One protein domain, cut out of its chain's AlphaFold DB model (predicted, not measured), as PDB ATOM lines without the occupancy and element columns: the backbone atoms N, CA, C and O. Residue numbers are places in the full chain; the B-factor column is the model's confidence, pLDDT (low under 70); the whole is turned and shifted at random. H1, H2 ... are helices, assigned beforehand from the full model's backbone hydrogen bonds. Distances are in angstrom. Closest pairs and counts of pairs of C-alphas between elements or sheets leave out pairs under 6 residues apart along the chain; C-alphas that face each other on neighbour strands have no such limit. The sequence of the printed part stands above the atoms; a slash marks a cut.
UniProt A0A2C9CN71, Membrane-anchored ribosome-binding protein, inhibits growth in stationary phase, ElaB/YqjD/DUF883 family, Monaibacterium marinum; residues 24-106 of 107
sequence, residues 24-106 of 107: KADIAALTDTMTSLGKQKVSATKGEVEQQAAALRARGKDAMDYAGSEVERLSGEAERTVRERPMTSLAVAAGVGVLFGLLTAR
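What this domain is: This is residues 24 to 106 of the 107 residues of the protein "Membrane-anchored ribosome-binding protein, inhibits growth in stationary phase, ElaB/YqjD/DUF883 family" of Monaibacterium marinum (UniProt A0A2C9CN71). One very long helix, H1, sweeps in a wide, open arch, and a shorter helix, H2, folds back from its far end into the hollow of the arch. The two helices come near each other by the turn that joins them. The printed part has 83 residues, with H1 then H2, no named strand, and the class all helix. It is extended and flat, with a radius of gyration of the C-alphas of 21.4 A and spans of 63 by 34 by 9 A.

Where its parts are: H1, residues 24 to 84, measures 60.7 A from C-alpha 24 at (101.547, 123.004, 180.037) to C-alpha 84. It has a kink of 45 degrees near residue 73. H2, residues 86 to 104, measures 27.1 A and ends at C-alpha 104 (120.905, 149.006, 187.135).

How they stand to each other: H1 and H2 are close but not clearly touching; their closest C-alphas, of Val 82 and Ser 89, are 5.8 A apart. They run opposite ways at a shallow tilt of 31 degrees. In H2 every O i to N i+4 pair is within hydrogen-bond range; in H1, 48 of 57.

The domain as a whole: The C-alphas farthest apart, of Ala 25 and Arg 80, are 63.0 A apart. The printed part has no cut, and the H1 to H2 link is tight. Residues 42 to 53 have pLDDT under 70.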
ATOM      1  N   LYS A  24     100.429 122.625 179.159       89.38
ATOM      2  CA  LYS A  24     101.547 123.004 180.037       89.38
ATOM      3  C   LYS A  24     102.891 122.613 179.426       89.38
ATOM      4  O   LYS A  24     103.834 123.397 179.519       89.38
ATOM      5  N   ALA A  25     102.974 121.442 178.794       94.31
ATOM      6  CA  ALA A  25     104.171 121.008 178.080       94.31
ATOM      7  C   ALA A  25     104.483 121.931 176.888       94.31
ATOM      8  O   ALA A  25     105.625 122.366 176.735       94.31
ATOM      9  N   ASP A  26     103.469 122.317 176.115       93.69
ATOM     10  CA  ASP A  26     103.631 123.222 174.974       93.69
ATOM     11  C   ASP A  26     104.084 124.623 175.410       93.69
ATOM     12  O   ASP A  26     104.992 125.206 174.813       93.69
ATOM     13  N   ILE A  27     103.515 125.156 176.498       88.62
ATOM     14  CA  ILE A  27     103.935 126.442 177.078       88.62
ATOM     15  C   ILE A  27     105.386 126.374 177.563       88.62
ATOM     16  O   ILE A  27     106.147 127.328 177.366       88.62
ATOM     17  N   ALA A  28     105.790 125.261 178.178       91.75
ATOM     18  CA  ALA A  28     107.172 125.066 178.602       91.75
ATOM     19  C   ALA A  28     108.125 125.055 177.396       91.75
ATOM     20  O   ALA A  28     109.137 125.755 177.418       91.75
ATOM     21  N   ALA A  29     107.769 124.354 176.318       94.19
ATOM     22  CA  ALA A  29     108.561 124.307 175.089       94.19
ATOM     23  C   ALA A  29     108.679 125.682 174.401       94.19
ATOM     24  O   ALA A  29     109.764 126.083 173.968       94.19
ATOM     25  N   LEU A  30     107.584 126.448 174.350       92.44
ATOM     26  CA  LEU A  30     107.573 127.827 173.852       92.44
ATOM     27  C   LEU A  30     108.478 128.738 174.687       92.44
ATOM     28  O   LEU A  30     109.279 129.498 174.138       92.44
ATOM     29  N   THR A  31     108.379 128.635 176.011       88.50
ATOM     30  CA  THR A  31     109.177 129.440 176.944       88.50
ATOM     31  C   THR A  31     110.666 129.124 176.818       88.50
ATOM     32  O   THR A  31     111.492 130.042 176.804       88.50
ATOM     33  N   ASP A  32     111.023 127.848 176.675       92.19
ATOM     34  CA  ASP A  32     112.410 127.427 176.489       92.19
ATOM     35  C   ASP A  32     112.975 127.927 175.151       92.19
ATOM     36  O   ASP A  32     114.065 128.502 175.098       92.19
ATOM     37  N   THR A  33     112.173 127.852 174.084       91.88
ATOM     38  CA  THR A  33     112.530 128.392 172.764       91.88
ATOM     39  C   THR A  33     112.755 129.906 172.816       91.88
ATOM     40  O   THR A  33     113.776 130.394 172.324       91.88
ATOM     41  N   MET A  34     111.854 130.667 173.455       83.94
ATOM     42  CA  MET A  34     112.025 132.117 173.628       83.94
ATOM     43  C   MET A  34     113.255 132.451 174.473       83.94
ATOM     44  O   MET A  34     113.988 133.388 174.156       83.94
ATOM     45  N   THR A  35     113.515 131.674 175.524       84.94
ATOM     46  CA  THR A  35     114.691 131.848 176.385       84.94
ATOM     47  C   THR A  35     115.981 131.586 175.612       84.94
ATOM     48  O   THR A  35     116.935 132.360 175.716       84.94
ATOM     49  N   SER A  36     116.016 130.527 174.806       84.56
ATOM     50  CA  SER A  36     117.154 130.183 173.953       84.56
ATOM     51  C   SER A  36     117.415 131.267 172.905       84.56
ATOM     52  O   SER A  36     118.540 131.762 172.789       84.56
ATOM     53  N   LEU A  37     116.362 131.741 172.231       83.00
ATOM     54  CA  LEU A  37     116.446 132.843 171.272       83.00
ATOM     55  C   LEU A  37     116.925 134.146 171.936       83.00
ATOM     56  O   LEU A  37     117.775 134.853 171.391       83.00
ATOM     57  N   GLY A  38     116.438 134.440 173.146       77.25
ATOM     58  CA  GLY A  38     116.890 135.572 173.952       77.25
ATOM     59  C   GLY A  38     118.378 135.486 174.303       77.25
ATOM     60  O   GLY A  38     119.118 136.448 174.096       77.25
ATOM     61  N   LYS A  39     118.850 134.318 174.760       76.81
ATOM     62  CA  LYS A  39     120.269 134.069 175.074       76.81
ATOM     63  C   LYS A  39     121.170 134.214 173.843       76.81
ATOM     64  O   LYS A  39     122.250 134.799 173.948       76.81
ATOM     65  N   GLN A  40     120.730 133.731 172.680       74.25
ATOM     66  CA  GLN A  40     121.460 133.891 171.419       74.25
ATOM     67  C   GLN A  40     121.552 135.361 170.998       74.25
ATOM     68  O   GLN A  40     122.636 135.825 170.643       74.25
ATOM     69  N   LYS A  41     120.456 136.122 171.113       72.56
ATOM     70  CA  LYS A  41     120.445 137.556 170.800       72.56
ATOM     71  C   LYS A  41     121.377 138.343 171.723       72.56
ATOM     72  O   LYS A  41     122.180 139.124 171.235       72.56
ATOM     73  N   VAL A  42     121.322 138.103 173.036       68.44
ATOM     74  CA  VAL A  42     122.212 138.756 174.015       68.44
ATOM     75  C   VAL A  42     123.682 138.434 173.739       68.44
ATOM     76  O   VAL A  42     124.529 139.323 173.805       68.44
ATOM     77  N   SER A  43     123.991 137.183 173.391       63.69
ATOM     78  CA  SER A  43     125.362 136.763 173.077       63.69
ATOM     79  C   SER A  43     125.884 137.410 171.789       63.69
ATOM     80  O   SER A  43     127.029 137.854 171.764       63.69
ATOM     81  N   ALA A  44     125.039 137.541 170.759       60.66
ATOM     82  CA  ALA A  44     125.370 138.256 169.524       60.66
ATOM     83  C   ALA A  44     125.612 139.756 169.778       60.66
ATOM     84  O   ALA A  44     126.589 140.320 169.291       60.66
ATOM     85  N   THR A  45     124.791 140.384 170.624       57.84
ATOM     86  CA  THR A  45     124.944 141.796 170.990       57.84
ATOM     87  C   THR A  45     126.205 142.051 171.822       57.84
ATOM     88  O   THR A  45     126.790 143.122 171.719       57.84
ATOM     89  N   LYS A  46     126.679 141.093 172.631       60.69
ATOM     90  CA  LYS A  46     127.860 141.286 173.493       60.69
ATOM     91  C   LYS A  46     129.138 141.591 172.692       60.69
ATOM     92  O   LYS A  46     129.893 142.475 173.088       60.69
ATOM     93  N   GLY A  47     129.340 140.927 171.550       62.50
ATOM     94  CA  GLY A  47     130.482 141.185 170.662       62.50
ATOM     95  C   GLY A  47     130.413 142.543 169.952       62.50
ATOM     96  O   GLY A  47     131.429 143.221 169.799       62.50
ATOM     97  N   GLU A  48     129.212 142.989 169.578       61.06
ATOM     98  CA  GLU A  48     128.988 144.322 168.997       61.06
ATOM     99  C   GLU A  48     129.113 145.435 170.050       61.06
ATOM    100  O   GLU A  48     129.632 146.515 169.768       61.06
ATOM    101  N   VAL A  49     128.687 145.159 171.286       62.94
ATOM    102  CA  VAL A  49     128.776 146.077 172.425       62.94
ATOM    103  C   VAL A  49     130.220 146.348 172.815       62.94
ATOM    104  O   VAL A  49     130.526 147.484 173.148       62.94
ATOM    105  N   GLU A  50     131.127 145.373 172.762       66.19
ATOM    106  CA  GLU A  50     132.545 145.614 173.070       66.19
ATOM    107  C   GLU A  50     133.196 146.574 172.061       66.19
ATOM    108  O   GLU A  50     133.887 147.518 172.456       66.19
ATOM    109  N   GLN A  51     132.899 146.406 170.769       67.69
ATOM    110  CA  GLN A  51     133.382 147.305 169.714       67.69
ATOM    111  C   GLN A  51     132.744 148.695 169.812       67.69
ATOM    112  O   GLN A  51     133.440 149.713 169.745       67.69
ATOM    113  N   GLN A  52     131.429 148.760 170.047       66.12
ATOM    114  CA  GLN A  52     130.745 150.028 170.280       66.12
ATOM    115  C   GLN A  52     131.227 150.702 171.561       66.12
ATOM    116  O   GLN A  52     131.380 151.913 171.555       66.12
ATOM    117  N   ALA A  53     131.539 149.964 172.628       68.56
ATOM    118  CA  ALA A  53     132.049 150.511 173.881       68.56
ATOM    119  C   ALA A  53     133.456 151.099 173.727       68.56
ATOM    120  O   ALA A  53     133.768 152.092 174.381       68.56
ATOM    121  N   ALA A  54     134.306 150.528 172.870       72.81
ATOM    122  CA  ALA A  54     135.594 151.126 172.529       72.81
ATOM    123  C   ALA A  54     135.407 152.456 171.773       72.81
ATOM    124  O   ALA A  54     135.999 153.469 172.150       72.81
ATOM    125  N   ALA A  55     134.512 152.487 170.780       71.75
ATOM    126  CA  ALA A  55     134.170 153.710 170.050       71.75
ATOM    127  C   ALA A  55     133.484 154.764 170.945       71.75
ATOM    128  O   ALA A  55     133.767 155.958 170.834       71.75
ATOM    129  N   LEU A  56     132.624 154.330 171.872       74.25
ATOM    130  CA  LEU A  56     131.972 155.182 172.865       74.25
ATOM    131  C   LEU A  56     132.966 155.710 173.893       74.25
ATOM    132  O   LEU A  56     132.809 156.838 174.328       74.25
ATOM    133  N   ARG A  57     133.986 154.936 174.286       71.38
ATOM    134  CA  ARG A  57     135.058 155.423 175.167       71.38
ATOM    135  C   ARG A  57     135.884 156.509 174.492       71.38
ATOM    136  O   ARG A  57     136.157 157.519 175.129       71.38
ATOM    137  N   ALA A  58     136.240 156.323 173.221       76.00
ATOM    138  CA  ALA A  58     136.982 157.324 172.457       76.00
ATOM    139  C   ALA A  58     136.174 158.626 172.314       76.00
ATOM    140  O   ALA A  58     136.649 159.684 172.708       76.00
ATOM    141  N   ARG A  59     134.914 158.539 171.865       73.12
ATOM    142  CA  ARG A  59     134.009 159.704 171.778       73.12
ATOM    143  C   ARG A  59     133.644 160.279 173.145       73.12
ATOM    144  O   ARG A  59     133.419 161.473 173.284       73.12
ATOM    145  N   GLY A  60     133.572 159.416 174.150       72.00
ATOM    146  CA  GLY A  60     133.287 159.764 175.530       72.00
ATOM    147  C   GLY A  60     134.397 160.606 176.127       72.00
ATOM    148  O   GLY A  60     134.087 161.555 176.823       72.00
ATOM    149  N   LYS A  61     135.669 160.335 175.818       72.75
ATOM    150  CA  LYS A  61     136.779 161.175 176.277       72.75
ATOM    151  C   LYS A  61     136.642 162.619 175.774       72.75
ATOM    152  O   LYS A  61     136.685 163.531 176.590       72.75
ATOM    153  N   ASP A  62     136.378 162.809 174.484       74.19
ATOM    154  CA  ASP A  62     136.190 164.148 173.905       74.19
ATOM    155  C   ASP A  62     134.938 164.844 174.466       74.19
ATOM    156  O   ASP A  62     134.954 166.032 174.790       74.19
ATOM    157  N   ALA A  63     133.849 164.089 174.646       71.25
ATOM    158  CA  ALA A  63     132.626 164.597 175.257       71.25
ATOM    159  C   ALA A  63     132.797 164.925 176.749       71.25
ATOM    160  O   ALA A  63     132.150 165.846 177.233       71.25
ATOM    161  N   MET A  64     133.652 164.199 177.476       70.38
ATOM    162  CA  MET A  64     133.959 164.441 178.889       70.38
ATOM    163  C   MET A  64     134.847 165.669 179.063       70.38
ATOM    164  O   MET A  64     134.591 166.451 179.972       70.38
ATOM    165  N   ASP A  65     135.826 165.875 178.181       74.50
ATOM    166  CA  ASP A  65     136.660 167.082 178.191       74.50
ATOM    167  C   ASP A  65     135.787 168.331 177.908       74.50
ATOM    168  O   ASP A  65     135.883 169.335 178.617       74.50
ATOM    169  N   TYR A  66     134.834 168.245 176.965       72.69
ATOM    170  CA  TYR A  66     133.838 169.301 176.723       72.69
ATOM    171  C   TYR A  66     132.856 169.477 177.897       72.69
ATOM    172  O   TYR A  66     132.630 170.596 178.363       72.69
ATOM    173  N   ALA A  67     132.302 168.383 178.423       71.88
ATOM    174  CA  ALA A  67     131.363 168.418 179.541       71.88
ATOM    175  C   ALA A  67     132.010 168.938 180.829       71.88
ATOM    176  O   ALA A  67     131.341 169.630 181.584       71.88
ATOM    177  N   GLY A  68     133.293 168.662 181.075       74.00
ATOM    178  CA  GLY A  68     134.022 169.156 182.244       74.00
ATOM    179  C   GLY A  68     134.046 170.682 182.306       74.00
ATOM    180  O   GLY A  68     133.718 171.255 183.343       74.00
ATOM    181  N   SER A  69     134.322 171.335 181.171       72.88
ATOM    182  CA  SER A  69     134.313 172.803 181.076       72.88
ATOM    183  C   SER A  69     132.929 173.421 181.324       72.88
ATOM    184  O   SER A  69     132.814 174.484 181.930       72.88
ATOM    185  N   GLU A  70     131.862 172.728 180.923       72.31
ATOM    186  CA  GLU A  70     130.484 173.187 181.115       72.31
ATOM    187  C   GLU A  70     129.956 172.864 182.524       72.31
ATOM    188  O   GLU A  70     129.196 173.636 183.109       72.31
ATOM    189  N   VAL A  71     130.404 171.755 183.118       75.31
ATOM    190  CA  VAL A  71     130.102 171.372 184.504       75.31
ATOM    191  C   VAL A  71     130.722 172.353 185.490       75.31
ATOM    192  O   VAL A  71     130.073 172.694 186.473       75.31
ATOM    193  N   GLU A  72     131.929 172.851 185.229       72.75
ATOM    194  CA  GLU A  72     132.568 173.865 186.075       72.75
ATOM    195  C   GLU A  72     131.817 175.207 186.042       72.75
ATOM    196  O   GLU A  72     131.745 175.918 187.042       72.75
ATOM    197  N   ARG A  73     131.158 175.518 184.921       74.31
ATOM    198  CA  ARG A  73     130.257 176.671 184.801       74.31
ATOM    199  C   ARG A  73     128.926 176.441 185.526       74.31
ATOM    200  O   ARG A  73     128.427 177.334 186.208       74.31
ATOM    201  N   LEU A  74     128.352 175.246 185.390       74.31
ATOM    202  CA  LEU A  74     127.071 174.866 185.994       74.31
ATOM    203  C   LEU A  74     127.162 174.645 187.508       74.31
ATOM    204  O   LEU A  74     126.177 174.869 188.206       74.31
ATOM    205  N   SER A  75     128.312 174.230 188.038       70.25
ATOM    206  CA  SER A  75     128.508 173.979 189.472       70.25
ATOM    207  C   SER A  75     128.342 175.254 190.306       70.25
ATOM    208  O   SER A  75     127.664 175.228 191.334       70.25
ATOM    209  N   GLY A  76     128.852 176.389 189.818       75.62
ATOM    210  CA  GLY A  76     128.657 177.698 190.453       75.62
ATOM    211  C   GLY A  76     127.195 178.173 190.456       75.62
ATOM    212  O   GLY A  76     126.769 178.891 191.362       75.62
ATOM    213  N   GLU A  77     126.396 177.753 189.473       77.94
ATOM    214  CA  GLU A  77     124.967 178.084 189.363       77.94
ATOM    215  C   GLU A  77     124.070 177.080 190.112       77.94
ATOM    216  O   GLU A  77     122.998 177.428 190.621       77.94
ATOM    217  N   ALA A  78     124.545 175.844 190.271       79.44
ATOM    218  CA  ALA A  78     123.884 174.806 191.046       79.44
ATOM    219  C   ALA A  78     123.792 175.178 192.534       79.44
ATOM    220  O   ALA A  78     122.723 175.024 193.124       79.44
ATOM    221  N   GLU A  79     124.850 175.737 193.136       82.38
ATOM    222  CA  GLU A  79     124.799 176.201 194.535       82.38
ATOM    223  C   GLU A  79     123.727 177.272 194.759       82.38
ATOM    224  O   GLU A  79     123.003 177.240 195.760       82.38
ATOM    225  N   ARG A  80     123.583 178.202 193.807       85.12
ATOM    226  CA  ARG A  80     122.530 179.224 193.847       85.12
ATOM    227  C   ARG A  80     121.151 178.590 193.722       85.12
ATOM    228  O   ARG A  80     120.280 178.864 194.541       85.12
ATOM    229  N   THR A  81     120.979 177.669 192.778       84.06
ATOM    230  CA  THR A  81     119.704 176.978 192.537       84.06
ATOM    231  C   THR A  81     119.262 176.139 193.737       84.06
ATOM    232  O   THR A  81     118.083 176.148 194.096       84.06
ATOM    233  N   VAL A  82     120.192 175.457 194.411       89.75
ATOM    234  CA  VAL A  82     119.901 174.694 195.635       89.75
ATOM    235  C   VAL A  82     119.443 175.619 196.761       89.75
ATOM    236  O   VAL A  82     118.498 175.288 197.479       89.75
ATOM    237  N   ARG A  83     120.072 176.793 196.898       90.25
ATOM    238  CA  ARG A  83     119.726 177.783 197.927       90.25
ATOM    239  C   ARG A  83     118.405 178.503 197.644       90.25
ATOM    240  O   ARG A  83     117.654 178.763 198.578       90.25
ATOM    241  N   GLU A  84     118.113 178.812 196.385       93.94
ATOM    242  CA  GLU A  84     116.896 179.520 195.969       93.94
ATOM    243  C   GLU A  84     115.680 178.587 195.843       93.94
ATOM    244  O   GLU A  84     114.546 179.005 196.080       93.94
ATOM    245  N   ARG A  85     115.898 177.318 195.461       92.12
ATOM    246  CA  ARG A  85     114.844 176.330 195.161       92.12
ATOM    247  C   ARG A  85     115.197 174.925 195.684       92.12
ATOM    248  O   ARG A  85     115.413 173.994 194.894       92.12
ATOM    249  N   PRO A  86     115.181 174.712 197.014       88.44
ATOM    250  CA  PRO A  86     115.564 173.433 197.618       88.44
ATOM    251  C   PRO A  86     114.649 172.268 197.198       88.44
ATOM    252  O   PRO A  86     115.132 171.178 196.902       88.44
ATOM    253  N   MET A  87     113.334 172.497 197.084       94.12
ATOM    254  CA  MET A  87     112.371 171.449 196.705       94.12
ATOM    255  C   MET A  87     112.569 170.946 195.269       94.12
ATOM    256  O   MET A  87     112.516 169.743 195.021       94.12
ATOM    257  N   THR A  88     112.827 171.849 194.318       91.69
ATOM    258  CA  THR A  88     113.087 171.478 192.917       91.69
ATOM    259  C   THR A  88     114.378 170.674 192.797       91.69
ATOM    260  O   THR A  88     114.412 169.669 192.093       91.69
ATOM    261  N   SER A  89     115.413 171.071 193.538       90.56
ATOM    262  CA  SER A  89     116.701 170.372 193.564       90.56
ATOM    263  C   SER A  89     116.561 168.934 194.078       90.56
ATOM    264  O   SER A  89     117.080 168.001 193.465       90.56
ATOM    265  N   LEU A  90     115.786 168.733 195.150       93.31
ATOM    266  CA  LEU A  90     115.474 167.400 195.678       93.31
ATOM    267  C   LEU A  90     114.702 166.537 194.671       93.31
ATOM    268  O   LEU A  90     115.016 165.358 194.510       93.31
ATOM    269  N   ALA A  91     113.725 167.113 193.966       93.50
ATOM    270  CA  ALA A  91     112.949 166.392 192.958       93.50
ATOM    271  C   ALA A  91     113.816 165.927 191.775       93.50
ATOM    272  O   ALA A  91     113.677 164.793 191.316       93.50
ATOM    273  N   VAL A  92     114.745 166.769 191.313       92.81
ATOM    274  CA  VAL A  92     115.697 166.407 190.251       92.81
ATOM    275  C   VAL A  92     116.622 165.282 190.714       92.81
ATOM    276  O   VAL A  92     116.760 164.284 190.007       92.81
ATOM    277  N   ALA A  93     117.202 165.390 191.913       91.44
ATOM    278  CA  ALA A  93     118.064 164.348 192.472       91.44
ATOM    279  C   ALA A  93     117.330 163.001 192.596       91.44
ATOM    280  O   ALA A  93     117.853 161.963 192.185       91.44
ATOM    281  N   ALA A  94     116.091 163.023 193.094       95.38
ATOM    282  CA  ALA A  94     115.248 161.838 193.177       95.38
ATOM    283  C   ALA A  94     114.958 161.240 191.789       95.38
ATOM    284  O   ALA A  94     115.095 160.032 191.602       95.38
ATOM    285  N   GLY A  95     114.624 162.071 190.795       94.94
ATOM    286  CA  GLY A  95     114.373 161.627 189.422       94.94
ATOM    287  C   GLY A  95     115.590 160.952 188.784       94.94
ATOM    288  O   GLY A  95     115.466 159.871 188.208       94.94
ATOM    289  N   VAL A  96     116.781 161.536 188.949       95.56
ATOM    290  CA  VAL A  96     118.040 160.945 188.467       95.56
ATOM    291  C   VAL A  96     118.317 159.606 189.157       95.56
ATOM    292  O   VAL A  96     118.627 158.623 188.482       95.56
ATOM    293  N   GLY A  97     118.151 159.538 190.480       89.69
ATOM    294  CA  GLY A  97     118.345 158.307 191.251       89.69
ATOM    295  C   GLY A  97     117.414 157.172 190.814       89.69
ATOM    296  O   GLY A  97     117.862 156.037 190.653       89.69
ATOM    297  N   VAL A  98     116.141 157.473 190.544       95.56
ATOM    298  CA  VAL A  98     115.165 156.487 190.048       95.56
ATOM    299  C   VAL A  98     115.550 155.972 188.662       95.56
ATOM    300  O   VAL A  98     115.554 154.760 188.451       95.56
ATOM    301  N   LEU A  99     115.921 156.852 187.726       94.62
ATOM    302  CA  LEU A  99     116.363 156.436 186.390       94.62
ATOM    303  C   LEU A  99     117.594 155.524 186.465       94.62
ATOM    304  O   LEU A  99     117.622 154.463 185.837       94.62
ATOM    305  N   PHE A 100     118.587 155.901 187.271       93.12
ATOM    306  CA  PHE A 100     119.800 155.109 187.460       93.12
ATOM    307  C   PHE A 100     119.507 153.749 188.113       93.12
ATOM    308  O   PHE A 100     120.041 152.716 187.694       93.12
ATOM    309  N   GLY A 101     118.609 153.736 189.100       91.94
ATOM    310  CA  GLY A 101     118.109 152.526 189.739       91.94
ATOM    311  C   GLY A 101     117.430 151.590 188.744       91.94
ATOM    312  O   GLY A 101     117.779 150.418 188.687       91.94
ATOM    313  N   LEU A 102     116.531 152.099 187.896       92.75
ATOM    314  CA  LEU A 102     115.830 151.299 186.884       92.75
ATOM    315  C   LEU A 102     116.771 150.702 185.829       92.75
ATOM    316  O   LEU A 102     116.543 149.581 185.376       92.75
ATOM    317  N   LEU A 103     117.826 151.422 185.438       89.31
ATOM    318  CA  LEU A 103     118.836 150.911 184.505       89.31
ATOM    319  C   LEU A 103     119.694 149.807 185.136       89.31
ATOM    320  O   LEU A 103     120.037 148.833 184.467       89.31
ATOM    321  N   THR A 104     120.021 149.942 186.422       89.00
ATOM    322  CA  THR A 104     120.905 149.006 187.135       89.00
ATOM    323  C   THR A 104     120.160 147.785 187.673       89.00
ATOM    324  O   THR A 104     120.721 146.694 187.708       89.00
ATOM    325  N   ALA A 105     118.883 147.941 188.031       84.81
ATOM    326  CA  ALA A 105     118.008 146.878 188.522       84.81
ATOM    327  C   ALA A 105     117.629 145.843 187.448       84.81
ATOM    328  O   ALA A 105     116.997 144.842 187.759       84.81
ATOM    329  N   ARG A 106     118.003 146.069 186.180       71.38
ATOM    330  CA  ARG A 106     117.798 145.130 185.063       71.38
ATOM    331  C   ARG A 106     118.929 144.099 184.911       71.38
ATOM    332  O   ARG A 106     119.104 143.557 183.821       71.38
TER     333      ARG A 106